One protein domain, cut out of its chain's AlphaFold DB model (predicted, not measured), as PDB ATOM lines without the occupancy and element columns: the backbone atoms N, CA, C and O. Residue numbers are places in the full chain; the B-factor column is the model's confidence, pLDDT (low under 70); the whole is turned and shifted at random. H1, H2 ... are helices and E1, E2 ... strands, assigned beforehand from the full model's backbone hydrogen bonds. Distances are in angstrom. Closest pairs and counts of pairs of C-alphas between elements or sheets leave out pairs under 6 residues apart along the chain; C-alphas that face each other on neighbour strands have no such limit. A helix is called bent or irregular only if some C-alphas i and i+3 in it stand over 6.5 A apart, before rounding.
ATOM      1  N   TYR A   2     139.064 140.405 107.018       78.88
ATOM      2  CA  TYR A   2     137.619 140.237 107.218       78.88
ATOM      3  C   TYR A   2     136.817 140.122 105.907       78.88
ATOM      4  O   TYR A   2     136.057 139.173 105.762       78.88
ATOM      5  N   ASP A   3     137.063 140.973 104.903       84.00
ATOM      6  CA  ASP A   3     136.325 140.919 103.622       84.00
ATOM      7  C   ASP A   3     136.482 139.585 102.886       84.00
ATOM      8  O   ASP A   3     135.541 139.063 102.285       84.00
ATOM      9  N   MET A   4     137.674 138.991 102.977       84.69
ATOM     10  CA  MET A   4     137.938 137.664 102.427       84.69
ATOM     11  C   MET A   4     137.133 136.596 103.178       84.69
ATOM     12  O   MET A   4     136.519 135.744 102.539       84.69
ATOM     13  N   CYS A   5     137.073 136.669 104.512       87.50
ATOM     14  CA  CYS A   5     136.222 135.784 105.308       87.50
ATOM     15  C   CYS A   5     134.747 135.938 104.920       87.50
ATOM     16  O   CYS A   5     134.085 134.940 104.639       87.50
ATOM     17  N   VAL A   6     134.248 137.179 104.841       88.38
ATOM     18  CA  VAL A   6     132.864 137.496 104.456       88.38
ATOM     19  C   VAL A   6     132.528 136.883 103.102       88.38
ATOM     20  O   VAL A   6     131.509 136.206 102.973       88.38
ATOM     21  N   THR A   7     133.414 137.056 102.120       89.69
ATOM     22  CA  THR A   7     133.258 136.481 100.777       89.69
ATOM     23  C   THR A   7     133.119 134.960 100.854       89.69
ATOM     24  O   THR A   7     132.177 134.390 100.305       89.69
ATOM     25  N   VAL A   8     134.016 134.282 101.578       90.56
ATOM     26  CA  VAL A   8     133.980 132.818 101.729       90.56
ATOM     27  C   VAL A   8     132.718 132.358 102.468       90.56
ATOM     28  O   VAL A   8     132.084 131.391 102.045       90.56
ATOM     29  N   HIS A   9     132.313 133.049 103.538       90.25
ATOM     30  CA  HIS A   9     131.104 132.731 104.300       90.25
ATOM     31  C   HIS A   9     129.847 132.838 103.434       90.25
ATOM     32  O   HIS A   9     129.028 131.917 103.421       90.25
ATOM     33  N   GLN A  10     129.720 133.927 102.673       90.44
ATOM     34  CA  GLN A  10     128.586 134.160 101.780       90.44
ATOM     35  C   GLN A  10     128.515 133.108 100.668       90.44
ATOM     36  O   GLN A  10     127.425 132.619 100.366       90.44
ATOM     37  N   LEU A  11     129.661 132.701 100.106       92.25
ATOM     38  CA  LEU A  11     129.725 131.629  99.107       92.25
ATOM     39  C   LEU A  11     129.284 130.271  99.674       92.25
ATOM     40  O   LEU A  11     128.583 129.526  98.991       92.25
ATOM     41  N   LYS A  12     129.673 129.950 100.914       92.19
ATOM     42  CA  LYS A  12     129.348 128.668 101.560       92.19
ATOM     43  C   LYS A  12     127.904 128.587 102.051       92.19
ATOM     44  O   LYS A  12     127.236 127.581 101.836       92.19
ATOM     45  N   THR A  13     127.438 129.612 102.760       89.88
ATOM     46  CA  THR A  13     126.219 129.521 103.581       89.88
ATOM     47  C   THR A  13     125.040 130.302 103.012       89.88
ATOM     48  O   THR A  13     123.908 130.079 103.439       89.88
ATOM     49  N   LYS A  14     125.291 131.238 102.083       85.00
ATOM     50  CA  LYS A  14     124.315 132.234 101.596       85.00
ATOM     51  C   LYS A  14     123.660 133.069 102.708       85.00
ATOM     52  O   LYS A  14     122.649 133.724 102.465       85.00
ATOM     53  N   SER A  15     124.222 133.045 103.915       85.44
ATOM     54  CA  SER A  15     123.765 133.827 105.060       85.44
ATOM     55  C   SER A  15     124.605 135.102 105.192       85.44
ATOM     56  O   SER A  15     125.756 135.134 104.739       85.44
ATOM     57  N   PRO A  16     124.047 136.183 105.763       84.62
ATOM     58  CA  PRO A  16     124.828 137.378 106.039       84.62
ATOM     59  C   PRO A  16     125.885 137.088 107.122       84.62
ATOM     60  O   PRO A  16     125.575 136.388 108.089       84.62
ATOM     61  N   PRO A  17     127.110 137.633 106.995       86.38
ATOM     62  CA  PRO A  17     128.119 137.525 108.047       86.38
ATOM     63  C   PRO A  17     127.668 138.274 109.309       86.38
ATOM     64  O   PRO A  17     126.848 139.197 109.240       86.38
ATOM     65  N   LYS A  18     128.240 137.921 110.465       86.19
ATOM     66  CA  LYS A  18     128.085 138.747 111.671       86.19
ATOM     67  C   LYS A  18     128.772 140.104 111.459       86.19
ATOM     68  O   LYS A  18     129.795 140.139 110.786       86.19
ATOM     69  N   PRO A  19     128.257 141.211 112.025       83.00
ATOM     70  CA  PRO A  19     128.900 142.516 111.909       83.00
ATOM     71  C   PRO A  19     130.332 142.528 112.459       83.00
ATOM     72  O   PRO A  19     130.635 141.863 113.453       83.00
ATOM     73  N   PHE A  20     131.191 143.338 111.838       85.38
ATOM     74  CA  PHE A  20     132.527 143.602 112.356       85.38
ATOM     75  C   PHE A  20     132.453 144.467 113.621       85.38
ATOM     76  O   PHE A  20     131.589 145.343 113.735       85.38
ATOM     77  N   VAL A  21     133.364 144.243 114.566       84.06
ATOM     78  CA  VAL A  21     133.465 145.053 115.779       84.06
ATOM     79  C   VAL A  21     133.710 146.515 115.406       84.06
ATOM     80  O   VAL A  21     134.540 146.837 114.560       84.06
ATOM     81  N   THR A  22     132.948 147.416 116.019       81.81
ATOM     82  CA  THR A  22     133.122 148.856 115.822       81.81
ATOM     83  C   THR A  22     134.092 149.391 116.862       81.81
ATOM     84  O   THR A  22     133.953 149.093 118.050       81.81
ATOM     85  N   PHE A  23     135.056 150.195 116.423       78.38
ATOM     86  CA  PHE A  23     136.012 150.843 117.311       78.38
ATOM     87  C   PHE A  23     135.575 152.271 117.635       78.38
ATOM     88  O   PHE A  23     135.027 152.957 116.766       78.38
ATOM     89  N   PRO A  24     135.852 152.760 118.853       80.62
ATOM     90  CA  PRO A  24     135.829 154.192 119.102       80.62
ATOM     91  C   PRO A  24     136.891 154.900 118.235       80.62
ATOM     92  O   PRO A  24     137.809 154.272 117.699       80.62
ATOM     93  N   ALA A  25     136.753 156.216 118.067       77.19
ATOM     94  CA  ALA A  25     137.661 157.009 117.232       77.19
ATOM     95  C   ALA A  25     139.115 156.992 117.751       77.19
ATOM     96  O   ALA A  25     140.051 157.102 116.964       77.19
ATOM     97  N   ASP A  26     139.281 156.814 119.059       73.31
ATOM     98  CA  ASP A  26     140.522 156.836 119.834       73.31
ATOM     99  C   ASP A  26     140.887 155.448 120.389       73.31
ATOM    100  O   ASP A  26     141.383 155.313 121.508       73.31
ATOM    101  N   PHE A  27     140.608 154.390 119.626       83.12
ATOM    102  CA  PHE A  27     140.818 153.025 120.092       83.12
ATOM    103  C   PHE A  27     142.277 152.744 120.477       83.12
ATOM    104  O   PHE A  27     143.213 152.848 119.679       83.12
ATOM    105  N   ILE A  28     142.449 152.324 121.729       84.12
ATOM    106  CA  ILE A  28     143.746 151.969 122.289       84.12
ATOM    107  C   ILE A  28     144.041 150.512 121.950       84.12
ATOM    108  O   ILE A  28     143.358 149.605 122.423       84.12
ATOM    109  N   THR A  29     145.086 150.285 121.160       85.12
ATOM    110  CA  THR A  29     145.546 148.939 120.789       85.12
ATOM    111  C   THR A  29     146.553 148.383 121.774       85.12
ATOM    112  O   THR A  29     146.673 147.165 121.900       85.12
ATOM    113  N   ALA A  30     147.259 149.253 122.497       87.06
ATOM    114  CA  ALA A  30     148.171 148.839 123.546       87.06
ATOM    115  C   ALA A  30     148.304 149.882 124.662       87.06
ATOM    116  O   ALA A  30     148.327 151.089 124.427       87.06
ATOM    117  N   ARG A  31     148.457 149.400 125.894       88.62
ATOM    118  CA  ARG A  31     148.839 150.197 127.062       88.62
ATOM    119  C   ARG A  31     150.154 149.691 127.602       88.62
ATOM    120  O   ARG A  31     150.268 148.517 127.949       88.62
ATOM    121  N   LYS A  32     151.123 150.587 127.726       84.75
ATOM    122  CA  LYS A  32     152.447 150.264 128.253       84.75
ATOM    123  C   LYS A  32     152.643 150.905 129.617       84.75
ATOM    124  O   LYS A  32     152.292 152.058 129.839       84.75
ATOM    125  N   THR A  33     153.183 150.152 130.557       84.19
ATOM    126  CA  THR A  33     153.617 150.645 131.865       84.19
ATOM    127  C   THR A  33     155.102 150.384 131.972       84.19
ATOM    128  O   THR A  33     155.526 149.258 131.739       84.19
ATOM    129  N   TYR A  34     155.875 151.405 132.321       82.19
ATOM    130  CA  TYR A  34     157.308 151.279 132.549       82.19
ATOM    131  C   TYR A  34     157.670 151.888 133.903       82.19
ATOM    132  O   TYR A  34     157.334 153.038 134.193       82.19
ATOM    133  N   VAL A  35     158.375 151.141 134.742       83.06
ATOM    134  CA  VAL A  35     158.880 151.631 136.027       83.06
ATOM    135  C   VAL A  35     160.301 151.128 136.213       83.06
ATOM    136  O   VAL A  35     160.543 149.934 136.103       83.06
ATOM    137  N   SER A  36     161.239 152.017 136.527       78.81
ATOM    138  CA  SER A  36     162.594 151.629 136.911       78.81
ATOM    139  C   SER A  36     163.186 152.577 137.947       78.81
ATOM    140  O   SER A  36     162.998 153.792 137.865       78.81
ATOM    141  N   ASP A  37     163.930 152.012 138.898       75.56
ATOM    142  CA  ASP A  37     164.777 152.746 139.850       75.56
ATOM    143  C   ASP A  37     166.271 152.744 139.455       75.56
ATOM    144  O   ASP A  37     167.111 153.235 140.207       75.56
ATOM    145  N   GLY A  38     166.604 152.211 138.273       72.44
ATOM    146  CA  GLY A  38     167.974 152.026 137.780       72.44
ATOM    147  C   GLY A  38     168.610 150.676 138.141       72.44
ATOM    148  O   GLY A  38     169.610 150.304 137.538       72.44
ATOM    149  N   THR A  39     168.029 149.921 139.077       75.31
ATOM    150  CA  THR A  39     168.491 148.572 139.475       75.31
ATOM    151  C   THR A  39     167.425 147.498 139.282       75.31
ATOM    152  O   THR A  39     167.734 146.353 138.963       75.31
ATOM    153  N   SER A  40     166.165 147.894 139.432       79.12
ATOM    154  CA  SER A  40     164.968 147.111 139.189       79.12
ATOM    155  C   SER A  40     164.158 147.749 138.068       79.12
ATOM    156  O   SER A  40     164.204 148.963 137.828       79.12
ATOM    157  N   TYR A  41     163.405 146.917 137.369       80.81
ATOM    158  CA  TYR A  41     162.641 147.293 136.194       80.81
ATOM    159  C   TYR A  41     161.340 146.506 136.142       80.81
ATOM    160  O   TYR A  41     161.320 145.302 136.368       80.81
ATOM    161  N   LEU A  42     160.264 147.197 135.794       85.31
ATOM    162  CA  LEU A  42     158.970 146.633 135.474       85.31
ATOM    163  C   LEU A  42     158.541 147.181 134.117       85.31
ATOM    164  O   LEU A  42     158.408 148.396 133.951       85.31
ATOM    165  N   PHE A  43     158.226 146.291 133.189       85.75
ATOM    166  CA  PHE A  43     157.471 146.629 131.994       85.75
ATOM    167  C   PHE A  43     156.232 145.778 131.910       85.75
ATOM    168  O   PHE A  43     156.297 144.563 132.052       85.75
ATOM    169  N   LYS A  44     155.103 146.414 131.637       87.94
ATOM    170  CA  LYS A  44     153.862 145.719 131.348       87.94
ATOM    171  C   LYS A  44     153.282 146.249 130.053       87.94
ATOM    172  O   LYS A  44     153.088 147.456 129.929       87.94
ATOM    173  N   GLU A  45     152.955 145.359 129.132       88.31
ATOM    174  CA  GLU A  45     152.217 145.674 127.914       88.31
ATOM    175  C   GLU A  45     150.864 144.972 127.965       88.31
ATOM    176  O   GLU A  45     150.791 143.759 128.110       88.31
ATOM    177  N   GLU A  46     149.778 145.731 127.872       91.50
ATOM    178  CA  GLU A  46     148.426 145.211 127.675       91.50
ATOM    179  C   GLU A  46     148.038 145.492 126.228       91.50
ATOM    180  O   GLU A  46     148.070 146.653 125.828       91.50
ATOM    181  N   ARG A  47     147.665 144.477 125.449       90.62
ATOM    182  CA  ARG A  47     147.247 144.645 124.051       90.62
ATOM    183  C   ARG A  47     145.774 144.321 123.887       90.62
ATOM    184  O   ARG A  47     145.238 143.451 124.572       90.62
ATOM    185  N   PHE A  48     145.140 145.021 122.959       89.38
ATOM    186  CA  PHE A  48     143.748 144.845 122.571       89.38
ATOM    187  C   PHE A  48     143.725 144.485 121.088       89.38
ATOM    188  O   PHE A  48     143.647 145.350 120.216       89.38
ATOM    189  N   ASP A  49     143.864 143.190 120.816       85.50
ATOM    190  CA  ASP A  49     143.912 142.657 119.462       85.50
ATOM    191  C   ASP A  49     142.497 142.354 118.959       85.50
ATOM    192  O   ASP A  49     141.590 142.020 119.725       85.50
ATOM    193  N   VAL A  50     142.311 142.446 117.646       86.81
ATOM    194  CA  VAL A  50     141.045 142.120 116.989       86.81
ATOM    195  C   VAL A  50     141.185 140.750 116.361       86.81
ATOM    196  O   VAL A  50     141.983 140.557 115.444       86.81
ATOM    197  N   GLU A  51     140.396 139.803 116.846       87.88
ATOM    198  CA  GLU A  51     140.308 138.475 116.259       87.88
ATOM    199  C   GLU A  51     139.097 138.384 115.351       87.88
ATOM    200  O   GLU A  51     138.036 138.932 115.654       87.88
ATOM    201  N   VAL A  52     139.266 137.669 114.242       87.38
ATOM    202  CA  VAL A  52     138.201 137.341 113.301       87.38
ATOM    203  C   VAL A  52     138.162 135.826 113.197       87.38
ATOM    204  O   VAL A  52     139.156 135.218 112.810       87.38
ATOM    205  N   GLY A  53     137.033 135.238 113.579       86.00
ATOM    206  CA  GLY A  53     136.769 133.815 113.439       86.00
ATOM    207  C   GLY A  53     136.645 133.403 111.977       86.00
ATOM    208  O   GLY A  53     136.526 134.230 111.069       86.00
ATOM    209  N   ASP A  54     136.646 132.097 111.749       88.94
ATOM    210  CA  ASP A  54     136.605 131.554 110.398       88.94
ATOM    211  C   ASP A  54     135.234 131.745 109.727       88.94
ATOM    212  O   ASP A  54     134.216 132.066 110.351       88.94
ATOM    213  N   ALA A  55     135.181 131.477 108.421       88.69
ATOM    214  CA  ALA A  55     133.948 131.565 107.638       88.69
ATOM    215  C   ALA A  55     132.828 130.657 108.177       88.69
ATOM    216  O   ALA A  55     131.651 130.996 108.058       88.69
ATOM    217  N   ASP A  56     133.168 129.528 108.800       87.94
ATOM    218  CA  ASP A  56     132.182 128.614 109.390       87.94
ATOM    219  C   ASP A  56     131.599 129.166 110.712       87.94
ATOM    220  O   ASP A  56     130.517 128.765 111.133       87.94
ATOM    221  N   GLN A  57     132.258 130.161 111.319       86.31
ATOM    222  CA  GLN A  57     131.801 130.916 112.495       86.31
ATOM    223  C   GLN A  57     131.164 132.263 112.115       86.31
ATOM    224  O   GLN A  57     131.104 133.189 112.924       86.31
ATOM    225  N   ALA A  58     130.705 132.398 110.867       88.56
ATOM    226  CA  ALA A  58     130.126 133.631 110.332       88.56
ATOM    227  C   ALA A  58     131.041 134.862 110.447       88.56
ATOM    228  O   ALA A  58     130.543 135.987 110.535       88.56
ATOM    229  N   CYS A  59     132.364 134.648 110.425       89.62
ATOM    230  CA  CYS A  59     133.371 135.705 110.532       89.62
ATOM    231  C   CYS A  59     133.213 136.560 111.793       89.62
ATOM    232  O   CYS A  59     133.458 137.767 111.765       89.62
ATOM    233  N   GLU A  60     132.760 135.945 112.889       90.00
ATOM    234  CA  GLU A  60     132.592 136.621 114.168       90.00
ATOM    235  C   GLU A  60     133.878 137.335 114.571       90.00
ATOM    236  O   GLU A  60     134.940 136.722 114.633       90.00
ATOM    237  N   SER A  61     133.780 138.632 114.851       89.19
ATOM    238  CA  SER A  61     134.921 139.418 115.305       89.19
ATOM    239  C   SER A  61     134.759 139.827 116.760       89.19
ATOM    240  O   SER A  61     133.650 140.100 117.225       89.19
ATOM    241  N   ARG A  62     135.870 139.852 117.492       88.75
ATOM    242  CA  ARG A  62     135.908 140.217 118.910       88.75
ATOM    243  C   ARG A  62     137.231 140.880 119.262       88.75
ATOM    244  O   ARG A  62     138.247 140.632 118.617       88.75
ATOM    245  N   ILE A  63     137.215 141.692 120.314       88.06
ATOM    246  CA  ILE A  63     138.437 142.237 120.906       88.06
ATOM    247  C   ILE A  63     138.920 141.259 121.973       88.06
ATOM    248  O   ILE A  63     138.176 140.924 122.897       88.06
ATOM    249  N   VAL A  64     140.164 140.819 121.845       90.44
ATOM    250  CA  VAL A  64     140.847 139.982 122.827       90.44
ATOM    251  C   VAL A  64     141.902 140.818 123.525       90.44
ATOM    252  O   VAL A  64     142.678 141.535 122.896       90.44
ATOM    253  N   ARG A  65     141.913 140.734 124.855       91.88
ATOM    254  CA  ARG A  65     142.916 141.391 125.681       91.88
ATOM    255  C   ARG A  65     144.000 140.388 126.039       91.88
ATOM    256  O   ARG A  65     143.710 139.401 126.707       91.88
ATOM    257  N   THR A  66     145.233 140.704 125.676       92.44
ATOM    258  CA  THR A  66     146.429 140.005 126.152       92.44
ATOM    259  C   THR A  66     147.249 140.939 127.022       92.44
ATOM    260  O   THR A  66     147.070 142.162 126.996       92.44
ATOM    261  N   TRP A  67     148.125 140.380 127.844       92.00
ATOM    262  CA  TRP A  67     149.107 141.189 128.546       92.00
ATOM    263  C   TRP A  67     150.366 140.394 128.836       92.00
ATOM    264  O   TRP A  67     150.324 139.180 129.003       92.00
ATOM    265  N   THR A  68     151.479 141.103 128.918       88.56
ATOM    266  CA  THR A  68     152.769 140.580 129.354       88.56
ATOM    267  C   THR A  68     153.358 141.529 130.379       88.56
ATOM    268  O   THR A  68     153.185 142.745 130.292       88.56
ATOM    269  N   THR A  69     154.031 140.968 131.372       87.69
ATOM    270  CA  THR A  69     154.752 141.685 132.413       87.69
ATOM    271  C   THR A  69     156.151 141.099 132.525       87.69
ATOM    272  O   THR A  69     156.319 139.891 132.651       87.69
ATOM    273  N   PHE A  70     157.146 141.974 132.494       85.75
ATOM    274  CA  PHE A  70     158.555 141.676 132.682       85.75
ATOM    275  C   PHE A  70     159.024 142.410 133.932       85.75
ATOM    276  O   PHE A  70     158.881 143.631 134.021       85.75
ATOM    277  N   LEU A  71     159.569 141.673 134.894       85.94
ATOM    278  CA  LEU A  71     160.137 142.213 136.125       85.94
ATOM    279  C   LEU A  71     161.602 141.794 136.224       85.94
ATOM    280  O   LEU A  71     161.902 140.630 136.463       85.94
ATOM    281  N   GLY A  72     162.507 142.746 136.049       83.56
ATOM    282  CA  GLY A  72     163.936 142.561 136.266       83.56
ATOM    283  C   GLY A  72     164.331 143.057 137.652       83.56
ATOM    284  O   GLY A  72     164.120 144.233 137.945       83.56
ATOM    285  N   ARG A  73     164.884 142.196 138.508       81.75
ATOM    286  CA  ARG A  73     165.358 142.559 139.855       81.75
ATOM    287  C   ARG A  73     166.410 141.570 140.344       81.75
ATOM    288  O   ARG A  73     166.286 140.372 140.109       81.75
ATOM    289  N   ASP A  74     167.446 142.069 141.018       80.25
ATOM    290  CA  ASP A  74     168.529 141.253 141.595       80.25
ATOM    291  C   ASP A  74     169.165 140.272 140.583       80.25
ATOM    292  O   ASP A  74     169.482 139.127 140.904       80.25
ATOM    293  N   GLY A  75     169.304 140.713 139.325       76.50
ATOM    294  CA  GLY A  75     169.847 139.906 138.222       76.50
ATOM    295  C   GLY A  75     168.903 138.828 137.675       76.50
ATOM    296  O   GLY A  75     169.315 138.034 136.832       76.50
ATOM    297  N   LYS A  76     167.642 138.790 138.121       81.69
ATOM    298  CA  LYS A  76     166.619 137.840 137.666       81.69
ATOM    299  C   LYS A  76     165.526 138.537 136.874       81.69
ATOM    300  O   LYS A  76     165.066 139.608 137.263       81.69
ATOM    301  N   LEU A  77     165.089 137.900 135.793       81.25
ATOM    302  CA  LEU A  77     163.948 138.320 134.989       81.25
ATOM    303  C   LEU A  77     162.768 137.403 135.280       81.25
ATOM    304  O   LEU A  77     162.802 136.226 134.938       81.25
ATOM    305  N   HIS A  78     161.715 137.946 135.867       82.56
ATOM    306  CA  HIS A  78     160.423 137.295 136.005       82.56
ATOM    307  C   HIS A  78     159.523 137.692 134.839       82.56
ATOM    308  O   HIS A  78     159.512 138.849 134.411       82.56
ATOM    309  N   TYR A  79     158.764 136.722 134.345       83.38
ATOM    310  CA  TYR A  79     157.841 136.900 133.238       83.38
ATOM    311  C   TYR A  79     156.482 136.306 133.596       83.38
ATOM    312  O   TYR A  79     156.405 135.149 134.013       83.38
ATOM    313  N   ASP A  80     155.439 137.111 133.420       87.00
ATOM    314  CA  ASP A  80     154.045 136.715 133.606       87.00
ATOM    315  C   ASP A  80     153.191 137.307 132.482       87.00
ATOM    316  O   ASP A  80     153.484 138.386 131.961       87.00
ATOM    317  N   GLY A  81     152.116 136.636 132.099       88.69
ATOM    318  CA  GLY A  81     151.290 137.075 130.989       88.69
ATOM    319  C   GLY A  81     150.017 136.275 130.815       88.69
ATOM    320  O   GLY A  81     149.805 135.244 131.447       88.69
ATOM    321  N   ILE A  82     149.180 136.740 129.895       92.31
ATOM    322  CA  ILE A  82     148.065 135.972 129.351       92.31
ATOM    323  C   ILE A  82     148.098 136.046 127.824       92.31
ATOM    324  O   ILE A  82     148.248 137.133 127.254       92.31
ATOM    325  N   ASP A  83     147.971 134.894 127.170       89.69
ATOM    326  CA  ASP A  83     147.841 134.813 125.717       89.69
ATOM    327  C   ASP A  83     146.396 135.046 125.246       89.69
ATOM    328  O   ASP A  83     145.493 135.388 126.020       89.69
ATOM    329  N   LYS A  84     146.186 134.911 123.935       86.81
ATOM    330  CA  LYS A  84     144.905 135.176 123.270       86.81
ATOM    331  C   LYS A  84     143.855 134.116 123.599       86.81
ATOM    332  O   LYS A  84     142.652 134.382 123.586       86.81
ATOM    333  N   GLU A  85     144.318 132.923 123.939       87.19
ATOM    334  CA  GLU A  85     143.537 131.781 124.380       87.19
ATOM    335  C   GLU A  85     143.170 131.867 125.871       87.19
ATOM    336  O   GLU A  85     142.407 131.033 126.365       87.19
ATOM    337  N   GLY A  86     143.675 132.876 126.587       86.31
ATOM    338  CA  GLY A  86     143.444 133.059 128.016       86.31
ATOM    339  C   GLY A  86     144.346 132.191 128.895       86.31
ATOM    340  O   GLY A  86     144.085 132.062 130.093       86.31
ATOM    341  N   LYS A  87     145.387 131.569 128.334       88.88
ATOM    342  CA  LYS A  87     146.353 130.779 129.095       88.88
ATOM    343  C   LYS A  87     147.394 131.696 129.708       88.88
ATOM    344  O   LYS A  87     147.866 132.642 129.079       88.88
ATOM    345  N   ARG A  88     147.765 131.383 130.949       88.94
ATOM    346  CA  ARG A  88     148.843 132.087 131.633       88.94
ATOM    347  C   ARG A  88     150.175 131.746 130.972       88.94
ATOM    348  O   ARG A  88     150.474 130.576 130.734       88.94
ATOM    349  N   LEU A  89     150.952 132.777 130.685       81.94
ATOM    350  CA  LEU A  89     152.305 132.677 130.175       81.94
ATOM    351  C   LEU A  89     153.254 132.882 131.356       81.94
ATOM    352  O   LEU A  89     153.504 134.010 131.761       81.94
ATOM    353  N   GLU A  90     153.767 131.794 131.920       79.06
ATOM    354  CA  GLU A  90     154.814 131.845 132.943       79.06
ATOM    355  C   GLU A  90     156.102 131.277 132.347       79.06
ATOM    356  O   GLU A  90     156.090 130.227 131.701       79.06
ATOM    357  N   SER A  91     157.223 131.960 132.571       68.00
ATOM    358  CA  SER A  91     158.549 131.422 132.268       68.00
ATOM    359  C   SER A  91     159.359 131.337 133.555       68.00
ATOM    360  O   SER A  91     159.269 132.245 134.387       68.00
ATOM    361  N   PRO A  92     160.185 130.287 133.733       60.34
ATOM    362  CA  PRO A  92     161.176 130.280 134.798       60.34
ATOM    363  C   PRO A  92     162.072 131.524 134.696       60.34
ATOM    364  O   PRO A  92     162.290 132.030 133.586       60.34
ATOM    365  N   PRO A  93     162.577 132.025 135.838       65.06
ATOM    366  CA  PRO A  93     163.331 133.263 135.863       65.06
ATOM    367  C   PRO A  93     164.598 133.147 135.015       65.06
ATOM    368  O   PRO A  93     165.410 132.245 135.223       65.06
ATOM    369  N   GLY A  94     164.741 134.059 134.054       67.44
ATOM    370  CA  GLY A  94     165.937 134.189 133.223       67.44
ATOM    371  C   GLY A  94     166.989 135.082 133.876       67.44
ATOM    372  O   GLY A  94     166.715 135.756 134.872       67.44
ATOM    373  N   GLU A  95     168.188 135.119 133.301       71.00
ATOM    374  CA  GLU A  95     169.160 136.163 133.636       71.00
ATOM    375  C   GLU A  95     168.645 137.520 133.139       71.00
ATOM    376  O   GLU A  95     168.150 137.638 132.016       71.00
ATOM    377  N   PHE A  96     168.738 138.542 133.989       71.31
ATOM    378  CA  PHE A  96     168.366 139.911 133.651       71.31
ATOM    379  C   PHE A  96     169.597 140.805 133.588       71.31
ATOM    380  O   PHE A  96     170.330 140.931 134.570       71.31
ATOM    381  N   MET A  97     169.752 141.494 132.461       65.44
ATOM    382  CA  MET A  97     170.599 142.675 132.359       65.44
ATOM    383  C   MET A  97     169.701 143.916 132.356       65.44
ATOM    384  O   MET A  97     168.701 143.927 131.635       65.44
ATOM    385  N   PRO A  98     170.010 144.944 133.164       62.62
ATOM    386  CA  PRO A  98     169.207 146.152 133.202       62.62
ATOM    387  C   PRO A  98     169.218 146.868 131.842       62.62
ATOM    388  O   PRO A  98     170.244 146.854 131.162       62.62
ATOM    389  N   PRO A  99     168.098 147.504 131.447       65.12
ATOM    390  CA  PRO A  99     168.059 148.358 130.270       65.12
ATOM    391  C   PRO A  99     169.119 149.461 130.364       65.12
ATOM    392  O   PRO A  99     169.265 150.109 131.403       65.12
ATOM    393  N   GLU A 100     169.853 149.671 129.276       65.50
ATOM    394  CA  GLU A 100     170.916 150.672 129.199       65.50
ATOM    395  C   GLU A 100     170.365 152.033 128.741       65.50
ATOM    396  O   GLU A 100     169.278 152.151 128.168       65.50
ATOM    397  N   THR A 101     171.119 153.100 129.007       59.34
ATOM    398  CA  THR A 101     170.759 154.474 128.612       59.34
ATOM    399  C   THR A 101     171.446 154.940 127.324       59.34
ATOM    400  O   THR A 101     171.402 156.129 127.012       59.34
ATOM    401  N   GLU A 102     172.075 154.037 126.569       58.88
ATOM    402  CA  GLU A 102     172.849 154.350 125.358       58.88
ATOM    403  C   GLU A 102     172.444 153.455 124.176       58.88
ATOM    404  O   GLU A 102     173.193 152.595 123.727       58.88
ATOM    405  N   GLY A 103     171.236 153.651 123.643       55.44
ATOM    406  CA  GLY A 103     170.836 153.022 122.381       55.44
ATOM    407  C   GLY A 103     170.726 153.999 121.214       55.44
ATOM    408  O   GLY A 103     170.678 155.217 121.400       55.44
ATOM    409  N   LYS A 104     170.658 153.447 119.995       56.47
ATOM    410  CA  LYS A 104     170.523 154.173 118.719       56.47
ATOM    411  C   LYS A 104     169.187 154.920 118.647       56.47
ATOM    412  O   LYS A 104     168.231 154.466 118.025       56.47
ATOM    413  N   ALA A 105     169.111 156.078 119.289       63.09
ATOM    414  CA  ALA A 105     167.930 156.935 119.284       63.09
ATOM    415  C   ALA A 105     168.117 158.208 118.450       63.09
ATOM    416  O   ALA A 105     167.338 159.148 118.589       63.09
ATOM    417  N   ASP A 106     169.105 158.229 117.553       72.50
ATOM    418  CA  ASP A 106     169.452 159.389 116.716       72.50
ATOM    419  C   ASP A 106     168.285 159.876 115.839       72.50
ATOM    420  O   ASP A 106     168.250 161.028 115.415       72.50
ATOM    421  N   HIS A 107     167.299 159.011 115.588       80.19
ATOM    422  CA  HIS A 107     166.088 159.330 114.828       80.19
ATOM    423  C   HIS A 107     164.973 159.974 115.671       80.19
ATOM    424  O   HIS A 107     164.007 160.486 115.110       80.19
ATOM    425  N   PHE A 108     165.094 159.973 117.002       85.50
ATOM    426  CA  PHE A 108     164.140 160.574 117.935       85.50
ATOM    427  C   PHE A 108     164.709 161.889 118.466       85.50
ATOM    428  O   PHE A 108     165.369 161.933 119.504       85.50
ATOM    429  N   THR A 109     164.468 162.975 117.738       86.31
ATOM    430  CA  THR A 109     165.085 164.280 118.023       86.31
ATOM    431  C   THR A 109     164.109 165.302 118.597       86.31
ATOM    432  O   THR A 109     164.537 166.274 119.219       86.31
ATOM    433  N   GLU A 110     162.798 165.092 118.455       88.44
ATOM    434  CA  GLU A 110     161.794 166.036 118.946       88.44
ATOM    435  C   GLU A 110     161.438 165.764 120.408       88.44
ATOM    436  O   GLU A 110     160.669 164.853 120.713       88.44
ATOM    437  N   ALA A 111     161.958 166.580 121.323       88.62
ATOM    438  CA  ALA A 111     161.571 166.519 122.728       88.62
ATOM    439  C   ALA A 111     160.126 167.009 122.926       88.62
ATOM    440  O   ALA A 111     159.759 168.096 122.473       88.62
ATOM    441  N   ARG A 112     159.309 166.222 123.631       88.06
ATOM    442  CA  ARG A 112     157.920 166.554 123.979       88.06
ATOM    443  C   ARG A 112     157.588 166.107 125.401       88.06
ATOM    444  O   ARG A 112     158.312 165.334 126.027       88.06
ATOM    445  N   THR A 113     156.449 166.576 125.895       86.38
ATOM    446  CA  THR A 113     155.827 166.059 127.115       86.38
ATOM    447  C   THR A 113     154.422 165.586 126.776       86.38
ATOM    448  O   THR A 113     153.603 166.382 126.321       86.38
ATOM    449  N   ILE A 114     154.153 164.298 126.979       82.50
ATOM    450  CA  ILE A 114     152.846 163.677 126.733       82.50
ATOM    451  C   ILE A 114     152.343 163.157 128.074       82.50
ATOM    452  O   ILE A 114     153.028 162.368 128.715       82.50
ATOM    453  N   GLU A 115     151.187 163.647 128.529       79.31
ATOM    454  CA  GLU A 115     150.564 163.215 129.796       79.31
ATOM    455  C   GLU A 115     151.517 163.310 131.012       79.31
ATOM    456  O   GLU A 115     151.500 162.489 131.923       79.31
ATOM    457  N   GLY A 116     152.379 164.334 131.022       78.88
ATOM    458  CA  GLY A 116     153.369 164.564 132.082       78.88
ATOM    459  C   GLY A 116     154.657 163.740 131.961       78.88
ATOM    460  O   GLY A 116     155.545 163.888 132.796       78.88
ATOM    461  N   ILE A 117     154.793 162.915 130.921       80.75
ATOM    462  CA  ILE A 117     155.967 162.074 130.667       80.75
ATOM    463  C   ILE A 117     156.863 162.747 129.625       80.75
ATOM    464  O   ILE A 117     156.404 163.111 128.540       80.75
ATOM    465  N   ALA A 118     158.147 162.914 129.950       84.94
ATOM    466  CA  ALA A 118     159.152 163.416 129.017       84.94
ATOM    467  C   ALA A 118     159.516 162.338 127.984       84.94
ATOM    468  O   ALA A 118     159.866 161.212 128.341       84.94
ATOM    469  N   VAL A 119     159.423 162.688 126.702       86.94
ATOM    470  CA  VAL A 119     159.646 161.767 125.583       86.94
ATOM    471  C   VAL A 119     160.438 162.428 124.462       86.94
ATOM    472  O   VAL A 119     160.416 163.652 124.310       86.94
ATOM    473  N   LYS A 120     161.085 161.608 123.631       89.56
ATOM    474  CA  LYS A 120     161.617 162.010 122.324       89.56
ATOM    475  C   LYS A 120     160.803 161.344 121.223       89.56
ATOM    476  O   LYS A 120     160.583 160.137 121.261       89.56
ATOM    477  N   CYS A 121     160.346 162.113 120.249       88.69
ATOM    478  CA  CYS A 121     159.531 161.629 119.143       88.69
ATOM    479  C   CYS A 121     160.308 161.657 117.830       88.69
ATOM    480  O   CYS A 121     161.222 162.467 117.640       88.69
ATOM    481  N   MET A 122     159.923 160.769 116.917       88.62
ATOM    482  CA  MET A 122     160.394 160.817 115.541       88.62
ATOM    483  C   MET A 122     159.816 162.066 114.851       88.62
ATOM    484  O   MET A 122     158.606 162.300 114.964       88.62
ATOM    485  N   PRO A 123     160.635 162.863 114.141       86.00
ATOM    486  CA  PRO A 123     160.138 163.985 113.358       86.00
ATOM    487  C   PRO A 123     159.163 163.514 112.282       86.00
ATOM    488  O   PRO A 123     159.447 162.558 111.558       86.00
ATOM    489  N   ILE A 124     158.036 164.208 112.137       81.25
ATOM    490  CA  ILE A 124     157.068 163.927 111.071       81.25
ATOM    491  C   ILE A 124     157.329 164.902 109.920       81.25
ATOM    492  O   ILE A 124     157.187 166.113 110.116       81.25
ATOM    493  N   PRO A 125     157.679 164.420 108.711       79.75
ATOM    494  CA  PRO A 125     157.853 165.292 107.560       79.75
ATOM    495  C   PRO A 125     156.581 166.110 107.270       79.75
ATOM    496  O   PRO A 125     155.468 165.572 107.349       79.75
ATOM    497  N   PRO A 126     156.708 167.396 106.891       77.50
ATOM    498  CA  PRO A 126     155.563 168.198 106.478       77.50
ATOM    499  C   PRO A 126     154.768 167.510 105.358       77.50
ATOM    500  O   PRO A 126     155.345 167.062 104.371       77.50
ATOM    501  N   GLY A 127     153.443 167.433 105.503       71.50
ATOM    502  CA  GLY A 127     152.545 166.817 104.519       71.50
ATOM    503  C   GLY A 127     152.278 165.326 104.740       71.50
ATOM    504  O   GLY A 127     151.451 164.759 104.031       71.50
ATOM    505  N   MET A 128     152.923 164.691 105.726       68.69
ATOM    506  CA  MET A 128     152.716 163.275 106.054       68.69
ATOM    507  C   MET A 128     151.956 163.030 107.368       68.69
ATOM    508  O   MET A 128     151.855 161.891 107.813       68.69
ATOM    509  N   GLN A 129     151.372 164.066 107.980       69.44
ATOM    510  CA  GLN A 129     150.732 163.966 109.302       69.44
ATOM    511  C   GLN A 129     149.574 162.959 109.369       69.44
ATOM    512  O   GLN A 129     149.272 162.456 110.441       69.44
ATOM    513  N   GLN A 130     148.930 162.660 108.239       60.47
ATOM    514  CA  GLN A 130     147.819 161.703 108.165       60.47
ATOM    515  C   GLN A 130     148.246 160.287 107.751       60.47
ATOM    516  O   GLN A 130     147.422 159.380 107.780       60.47
ATOM    517  N   ALA A 131     149.498 160.098 107.323       58.31
ATOM    518  CA  ALA A 131     149.985 158.845 106.740       58.31
ATOM    519  C   ALA A 131     151.118 158.196 107.548       58.31
ATOM    520  O   ALA A 131     151.481 157.053 107.281       58.31
ATOM    521  N   VAL A 132     151.702 158.925 108.501       62.31
ATOM    522  CA  VAL A 132     152.859 158.470 109.272       62.31
ATOM    523  C   VAL A 132     152.456 158.237 110.713       62.31
ATOM    524  O   VAL A 132     151.826 159.084 111.344       62.31
ATOM    525  N   SER A 133     152.867 157.082 111.231       73.12
ATOM    526  CA  SER A 133     152.775 156.783 112.647       73.12
ATOM    527  C   SER A 133     153.656 157.750 113.435       73.12
ATOM    528  O   SER A 133     154.874 157.773 113.250       73.12
ATOM    529  N   GLN A 134     153.072 158.534 114.338       83.69
ATOM    530  CA  GLN A 134     153.865 159.233 115.337       83.69
ATOM    531  C   GLN A 134     154.389 158.197 116.325       83.69
ATOM    532  O   GLN A 134     153.599 157.447 116.883       83.69
ATOM    533  N   VAL A 135     155.698 158.157 116.565       87.44
ATOM    534  CA  VAL A 135     156.311 157.247 117.541       87.44
ATOM    535  C   VAL A 135     157.172 158.058 118.498       87.44
ATOM    536  O   VAL A 135     157.990 158.870 118.061       87.44
ATOM    537  N   CYS A 136     156.986 157.838 119.798       87.75
ATOM    538  CA  CYS A 136     157.725 158.505 120.859       87.75
ATOM    539  C   CYS A 136     158.266 157.505 121.884       87.75
ATOM    540  O   CYS A 136     157.573 156.585 122.331       87.75
ATOM    541  N   VAL A 137     159.511 157.733 122.283       87.50
ATOM    542  CA  VAL A 137     160.295 156.895 123.193       87.50
ATOM    543  C   VAL A 137     160.632 157.664 124.466       87.50
ATOM    544  O   VAL A 137     160.589 158.895 124.500       87.50
ATOM    545  N   ALA A 138     160.959 156.935 125.525       81.81
ATOM    546  CA  ALA A 138     161.358 157.499 126.810       81.81
ATOM    547  C   ALA A 138     162.620 158.382 126.723       81.81
ATOM    548  O   ALA A 138     163.675 157.911 126.292       81.81
ATOM    549  N   ASP A 139     162.540 159.630 127.202       81.25
ATOM    550  CA  ASP A 139     163.720 160.486 127.408       81.25
ATOM    551  C   ASP A 139     164.308 160.228 128.804       81.25
ATOM    552  O   ASP A 139     163.740 160.659 129.808       81.25
ATOM    553  N   ALA A 140     165.425 159.499 128.877       71.00
ATOM    554  CA  ALA A 140     166.025 159.060 130.139       71.00
ATOM    555  C   ALA A 140     167.176 159.949 130.635       71.00
ATOM    556  O   ALA A 140     167.563 159.801 131.785       71.00
ATOM    557  N   LYS A 141     167.691 160.866 129.798       70.12
ATOM    558  CA  LYS A 141     168.818 161.797 130.040       70.12
ATOM    559  C   LYS A 141     170.061 161.174 130.731       70.12
ATOM    560  O   LYS A 141     170.029 160.879 131.919       70.12
ATOM    561  N   PRO A 142     171.221 161.090 130.046       65.31
ATOM    562  CA  PRO A 142     171.560 161.815 128.817       65.31
ATOM    563  C   PRO A 142     171.006 161.185 127.528       65.31
ATOM    564  O   PRO A 142     170.954 161.864 126.506       65.31
ATOM    565  N   GLY A 143     170.546 159.934 127.573       70.81
ATOM    566  CA  GLY A 143     170.115 159.189 126.392       70.81
ATOM    567  C   GLY A 143     168.651 158.760 126.400       70.81
ATOM    568  O   GLY A 143     167.812 159.299 127.125       70.81
ATOM    569  N   THR A 144     168.352 157.799 125.534       75.50
ATOM    570  CA  THR A 144     167.040 157.157 125.419       75.50
ATOM    571  C   THR A 144     167.105 155.807 126.103       75.50
ATOM    572  O   THR A 144     168.106 155.102 126.005       75.50
ATOM    573  N   LEU A 145     166.024 155.455 126.782       74.56
ATOM    574  CA  LEU A 145     165.908 154.156 127.417       74.56
ATOM    575  C   LEU A 145     165.695 153.072 126.364       74.56
ATOM    576  O   LEU A 145     164.754 153.167 125.565       74.56
ATOM    577  N   VAL A 146     166.539 152.050 126.387       73.31
ATOM    578  CA  VAL A 146     166.428 150.908 125.482       73.31
ATOM    579  C   VAL A 146     166.176 149.617 126.236       73.31
ATOM    580  O   VAL A 146     166.480 149.525 127.417       73.31
ATOM    581  N   ASP A 147     165.553 148.643 125.585       69.50
ATOM    582  CA  ASP A 147     165.361 147.312 126.149       69.50
ATOM    583  C   ASP A 147     166.669 146.496 126.155       69.50
ATOM    584  O   ASP A 147     167.742 146.979 125.792       69.50
ATOM    585  N   VAL A 148     166.581 145.232 126.572       61.31
ATOM    586  CA  VAL A 148     167.723 144.301 126.637       61.31
ATOM    587  C   VAL A 148     168.347 143.985 125.272       61.31
ATOM    588  O   VAL A 148     169.441 143.430 125.210       61.31
ATOM    589  N   HIS A 149     167.660 144.313 124.176       64.75
ATOM    590  CA  HIS A 149     168.152 144.174 122.810       64.75
ATOM    591  C   HIS A 149     168.742 145.481 122.265       64.75
ATOM    592  O   HIS A 149     169.232 145.506 121.138       64.75
ATOM    593  N   GLY A 150     168.733 146.556 123.059       65.62
ATOM    594  CA  GLY A 150     169.185 147.874 122.635       65.62
ATOM    595  C   GLY A 150     168.146 148.644 121.812       65.62
ATOM    596  O   GLY A 150     168.491 149.666 121.215       65.62
ATOM    597  N   GLU A 151     166.886 148.196 121.791       74.44
ATOM    598  CA  GLU A 151     165.800 148.854 121.063       74.44
ATOM    599  C   GLU A 151     165.103 149.918 121.930       74.44
ATOM    600  O   GLU A 151     164.758 149.651 123.084       74.44
ATOM    601  N   PRO A 152     164.847 151.136 121.413       79.12
ATOM    602  CA  PRO A 152     164.148 152.180 122.156       79.12
ATOM    603  C   PRO A 152     162.781 151.751 122.690       79.12
ATOM    604  O   PRO A 152     161.893 151.324 121.943       79.12
ATOM    605  N   ILE A 153     162.560 151.968 123.987       78.06
ATOM    606  CA  ILE A 153     161.274 151.666 124.616       78.06
ATOM    607  C   ILE A 153     160.238 152.681 124.133       78.06
ATOM    608  O   ILE A 153     160.174 153.827 124.589       78.06
ATOM    609  N   THR A 154     159.410 152.236 123.188       83.19
ATOM    610  CA  THR A 154     158.289 153.013 122.656       83.19
ATOM    611  C   THR A 154     157.209 153.134 123.719       83.19
ATOM    612  O   THR A 154     156.610 152.132 124.114       83.19
ATOM    613  N   LEU A 155     156.945 154.367 124.143       81.38
ATOM    614  CA  LEU A 155     155.940 154.699 125.149       81.38
ATOM    615  C   LEU A 155     154.624 155.137 124.518       81.38
ATOM    616  O   LEU A 155     153.557 154.773 125.005       81.38
ATOM    617  N   PHE A 156     154.707 155.890 123.425       84.06
ATOM    618  CA  PHE A 156     153.537 156.385 122.717       84.06
ATOM    619  C   PHE A 156     153.685 156.110 121.231       84.06
ATOM    620  O   PHE A 156     154.753 156.323 120.652       84.06
ATOM    621  N   SER A 157     152.601 155.663 120.609       83.31
ATOM    622  CA  SER A 157     152.512 155.625 119.158       83.31
ATOM    623  C   SER A 157     151.101 155.930 118.696       83.31
ATOM    624  O   SER A 157     150.152 155.379 119.244       83.31
ATOM    625  N   GLU A 158     150.953 156.726 117.652       79.50
ATOM    626  CA  GLU A 158     149.664 157.013 117.037       79.50
ATOM    627  C   GLU A 158     149.748 156.685 115.556       79.50
ATOM    628  O   GLU A 158     150.607 157.216 114.863       79.50
ATOM    629  N   THR A 159     148.887 155.791 115.077       73.31
ATOM    630  CA  THR A 159     148.793 155.456 113.654       73.31
ATOM    631  C   THR A 159     147.391 155.766 113.165       73.31
ATOM    632  O   THR A 159     146.428 155.097 113.547       73.31
ATOM    633  N   ALA A 160     147.276 156.763 112.291       63.12
ATOM    634  CA  ALA A 160     146.063 156.973 111.519       63.12
ATOM    635  C   ALA A 160     145.980 155.883 110.441       63.12
ATOM    636  O   ALA A 160     146.820 155.825 109.541       63.12
ATOM    637  N   ILE A 161     144.991 154.988 110.527       59.59
ATOM    638  CA  ILE A 161     144.720 154.061 109.425       59.59
ATOM    639  C   ILE A 161     143.965 154.831 108.345       59.59
ATOM    640  O   ILE A 161     142.885 155.370 108.577       59.59
ATOM    641  N   VAL A 162     144.531 154.869 107.141       48.22
ATOM    642  CA  VAL A 162     143.873 155.476 105.986       48.22
ATOM    643  C   VAL A 162     142.944 154.456 105.317       48.22
ATOM    644  O   VAL A 162     143.361 153.360 104.947       48.22
ATOM    645  N   LYS A 163     141.708 154.919 105.096       43.56
ATOM    646  CA  LYS A 163     140.625 154.459 104.203       43.56
ATOM    647  C   LYS A 163     139.540 153.505 104.715       43.56
ATOM    648  O   LYS A 163     138.385 153.852 104.495       43.56
ATOM    649  N   ASP A 164     139.836 152.422 105.436       47.44
ATOM    650  CA  ASP A 164     138.791 151.398 105.698       47.44
ATOM    651  C   ASP A 164     138.447 151.168 107.183       47.44
ATOM    652  O   ASP A 164     137.512 150.439 107.507       47.44
ATOM    653  N   MET A 165     139.152 151.829 108.103       48.91
ATOM    654  CA  MET A 165     138.818 151.860 109.528       48.91
ATOM    655  C   MET A 165     138.903 153.314 109.983       48.91
ATOM    656  O   MET A 165     139.987 153.882 110.028       48.91
ATOM    657  N   ALA A 166     137.762 153.947 110.268       50.75
ATOM    658  CA  ALA A 166     137.665 155.352 110.687       50.75
ATOM    659  C   ALA A 166     138.157 155.582 112.135       50.75
ATOM    660  O   ALA A 166     137.542 156.325 112.899       50.75
ATOM    661  N   SER A 167     139.240 154.913 112.522       54.66
ATOM    662  CA  SER A 167     139.746 154.868 113.888       54.66
ATOM    663  C   SER A 167     141.250 155.074 113.893       54.66
ATOM    664  O   SER A 167     141.983 154.503 113.083       54.66
ATOM    665  N   VAL A 168     141.706 155.897 114.830       61.00
ATOM    666  CA  VAL A 168     143.123 156.079 115.120       61.00
ATOM    667  C   VAL A 168     143.541 154.969 116.075       61.00
ATOM    668  O   VAL A 168     142.917 154.785 117.118       61.00
ATOM    669  N   LEU A 169     144.585 154.219 115.719       68.00
ATOM    670  CA  LEU A 169     145.154 153.219 116.616       68.00
ATOM    671  C   LEU A 169     146.204 153.880 117.500       68.00
ATOM    672  O   LEU A 169     147.196 154.421 116.995       68.00
ATOM    673  N   ARG A 170     145.997 153.807 118.815       75.44
ATOM    674  CA  ARG A 170     146.872 154.444 119.799       75.44
ATOM    675  C   ARG A 170     147.534 153.419 120.718       75.44
ATOM    676  O   ARG A 170     146.874 152.558 121.295       75.44
ATOM    677  N   THR A 171     148.841 153.570 120.895       77.50
ATOM    678  CA  THR A 171     149.583 153.047 122.044       77.50
ATOM    679  C   THR A 171     149.830 154.203 122.999       77.50
ATOM    680  O   THR A 171     150.347 155.244 122.585       77.50
ATOM    681  N   GLU A 172     149.494 154.014 124.268       81.81
ATOM    682  CA  GLU A 172     149.700 155.015 125.313       81.81
ATOM    683  C   GLU A 172     150.504 154.452 126.485       81.81
ATOM    684  O   GLU A 172     150.451 153.252 126.793       81.81
ATOM    685  N   ALA A 173     151.232 155.334 127.168       74.69
ATOM    686  CA  ALA A 173     151.900 154.988 128.405       74.69
ATOM    687  C   ALA A 173     150.980 155.273 129.595       74.69
ATOM    688  O   ALA A 173     150.636 156.413 129.874       74.69
ATOM    689  N   LYS A 174     150.620 154.232 130.342       74.38
ATOM    690  CA  LYS A 174     149.767 154.339 131.530       74.38
ATOM    691  C   LYS A 174     150.506 154.934 132.734       74.38
ATOM    692  O   LYS A 174     149.903 155.581 133.584       74.38
ATOM    693  N   SER A 175     151.802 154.653 132.850       65.88
ATOM    694  CA  SER A 175     152.688 155.212 133.874       65.88
ATOM    695  C   SER A 175     154.135 155.007 133.449       65.88
ATOM    696  O   SER A 175     154.496 153.913 133.009       65.88
ATOM    697  N   VAL A 176     154.956 156.046 133.618       67.06
ATOM    698  CA  VAL A 176     156.395 156.017 133.337       67.06
ATOM    699  C   VAL A 176     157.141 156.655 134.493       67.06
ATOM    700  O   VAL A 176     156.898 157.809 134.839       67.06
ATOM    701  N   ARG A 177     158.054 155.895 135.100       72.19
ATOM    702  CA  ARG A 177     159.005 156.395 136.099       72.19
ATOM    703  C   ARG A 177     160.386 155.867 135.749       72.19
ATOM    704  O   ARG A 177     160.561 154.655 135.668       72.19
ATOM    705  N   ILE A 178     161.320 156.777 135.504       70.75
ATOM    706  CA  ILE A 178     162.680 156.461 135.068       70.75
ATOM    707  C   ILE A 178     163.634 157.129 136.046       70.75
ATOM    708  O   ILE A 178     163.694 158.357 136.114       70.75
ATOM    709  N   GLY A 179     164.361 156.312 136.804       63.84
ATOM    710  CA  GLY A 179     165.313 156.784 137.799       63.84
ATOM    711  C   GLY A 179     164.655 157.346 139.064       63.84
ATOM    712  O   GLY A 179     163.468 157.672 139.116       63.84
ATOM    713  N   GLY A 180     165.462 157.451 140.120       66.94
ATOM    714  CA  GLY A 180     165.016 157.892 141.442       66.94
ATOM    715  C   GLY A 180     164.452 156.761 142.306       66.94
ATOM    716  O   GLY A 180     164.350 155.609 141.897       66.94
ATOM    717  N   LYS A 181     164.111 157.094 143.556       68.94
ATOM    718  CA  LYS A 181     163.610 156.121 144.532       68.94
ATOM    719  C   LYS A 181     162.171 155.724 144.180       68.94
ATOM    720  O   LYS A 181     161.238 156.475 144.460       68.94
ATOM    721  N   VAL A 182     161.996 154.556 143.568       72.81
ATOM    722  CA  VAL A 182     160.683 153.929 143.363       72.81
ATOM    723  C   VAL A 182     160.299 153.157 144.625       72.81
ATOM    724  O   VAL A 182     161.150 152.553 145.280       72.81
ATOM    725  N   ASP A 183     159.015 153.196 144.985       77.12
ATOM    726  CA  ASP A 183     158.477 152.344 146.044       77.12
ATOM    727  C   ASP A 183     158.619 150.867 145.646       77.12
ATOM    728  O   ASP A 183     158.066 150.436 144.633       77.12
ATOM    729  N   GLN A 184     159.362 150.099 146.445       77.81
ATOM    730  CA  GLN A 184     159.645 148.688 146.172       77.81
ATOM    731  C   GLN A 184     158.377 147.825 146.164       77.81
ATOM    732  O   GLN A 184     158.339 146.822 145.453       77.81
ATOM    733  N   ALA A 185     157.302 148.271 146.827       78.00
ATOM    734  CA  ALA A 185     156.007 147.595 146.792       78.00
ATOM    735  C   ALA A 185     155.450 147.432 145.362       78.00
ATOM    736  O   ALA A 185     154.689 146.502 145.095       78.00
ATOM    737  N   VAL A 186     155.847 148.305 144.422       71.75
ATOM    738  CA  VAL A 186     155.471 148.204 143.000       71.75
ATOM    739  C   VAL A 186     156.053 146.946 142.350       71.75
ATOM    740  O   VAL A 186     155.399 146.342 141.503       71.75
ATOM    741  N   PHE A 187     157.258 146.543 142.748       74.00
ATOM    742  CA  PHE A 187     157.916 145.337 142.247       74.00
ATOM    743  C   PHE A 187     157.425 144.085 142.987       74.00
ATOM    744  O   PHE A 187     157.222 143.042 142.368       74.00
ATOM    745  N   ASP A 188     157.161 144.198 144.291       73.44
ATOM    746  CA  ASP A 188     156.713 143.076 145.126       73.44
ATOM    747  C   ASP A 188     155.312 142.572 144.737       73.44
ATOM    748  O   ASP A 188     155.065 141.367 144.735       73.44
ATOM    749  N   ALA A 189     154.405 143.471 144.334       64.69
ATOM    750  CA  ALA A 189     153.049 143.117 143.894       64.69
ATOM    751  C   ALA A 189     153.010 142.255 142.618       64.69
ATOM    752  O   ALA A 189     151.990 141.638 142.326       64.69
ATOM    753  N   VAL A 190     154.102 142.243 141.852       62.97
ATOM    754  CA  VAL A 190     154.244 141.489 140.598       62.97
ATOM    755  C   VAL A 190     155.060 140.210 140.806       62.97
ATOM    756  O   VAL A 190     154.878 139.241 140.080       62.97
TER     757      VAL A 190
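AT A GLANCE: This is residues 2 to 190 of the 193 residues of an uncharacterized protein of Massilia sp (UniProt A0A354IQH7). One long, twisted sheet of ten strands makes the body, two antiparallel runs of five strands side by side, E1 to E5 and E6 to E10, joined where E1 and E10 run parallel, with the far end folded back at E8 so that E7 and E6 face the rest; the outline of the whole is flat. The helix H1 lies at one end of the longest axis, and the short H2 packs on one face over E3 and E2. The 189 printed residues run H1, E1 to E10, H2; the sheet is mixed, in the order E5, E4, E3, E2, E1, E10, E9, E8, E7, E6. The class is mostly strand. The whole is only just loose, close to compact, with a radius of gyration of the C-alphas of 19.8 A and spans of 62 by 47 by 25 A.

IN THESE COORDINATES: H1, residues 2 to 13, begins at C-alpha 2 (137.619, 140.237, 107.218) and is 16.1 A long. E1 is residues 28 to 36, 23.9 A; E2 residues 41 to 52, 34.9 A; E3 residues 61 to 73, 39.2 A, beginning at C-alpha 61 (134.921, 139.418, 115.305). E4 is residues 76 to 82 and E5 residues 88 to 95, which bends by 51 degrees at residue 92. E6 is residues 110 to 114, E7 117 to 121, E8 134 to 138 and E9 154 to 160. E10, residues 168 to 178, 27.9 A, bends by 55 degrees at residue 175. H2, residues 185 to 190, ends at C-alpha 190 (154.244, 141.489, 140.598).

HOW THE PARTS SIT: E1 and E10 are parallel at 10 degrees, with N 32 and O 172 at 2.9 A. E1 to E5 form a meander, each strand the antiparallel neighbour of the one before; N 44 and O 33 of the hairpin E1 and E2 are 2.9 A apart, and N 66 and O 47 of the hairpin E2 and E3 3.0 A. E6 to E10 form a second meander; N 112 and O 119 of E6 and E7 are 2.9 A apart. It is a folded sheet, bent back into two leaves: E5, E4, E3, E2, E1, E10 and E9 face E7 and E6, with E8 as the hinge. H2 is on the sheet at a height of 9.2 A, slantwise to the strands at 44 degrees to E2 on the local plane; its closest C-alphas to E2 are those of Phe 187 and Leu 42, 7.0 A. H1 is not on the sheet, but only just, with 4 pairs of C-alphas within 10 A. Every O i to N i+4 pair is within hydrogen-bond range in H1, and 1 of 2 in H2.

THE WHOLE: The C-alphas of Lys 14 and Lys 181 are the two farthest apart, 62.9 A. The printed part has no cut. The links H1 to E1, E5 to E6, E7 to E8 and E8 to E9 are long. The mean pLDDT of the printed part is 78.5; 40 residues are under 70, among them 97 to 105 and 160 to 169.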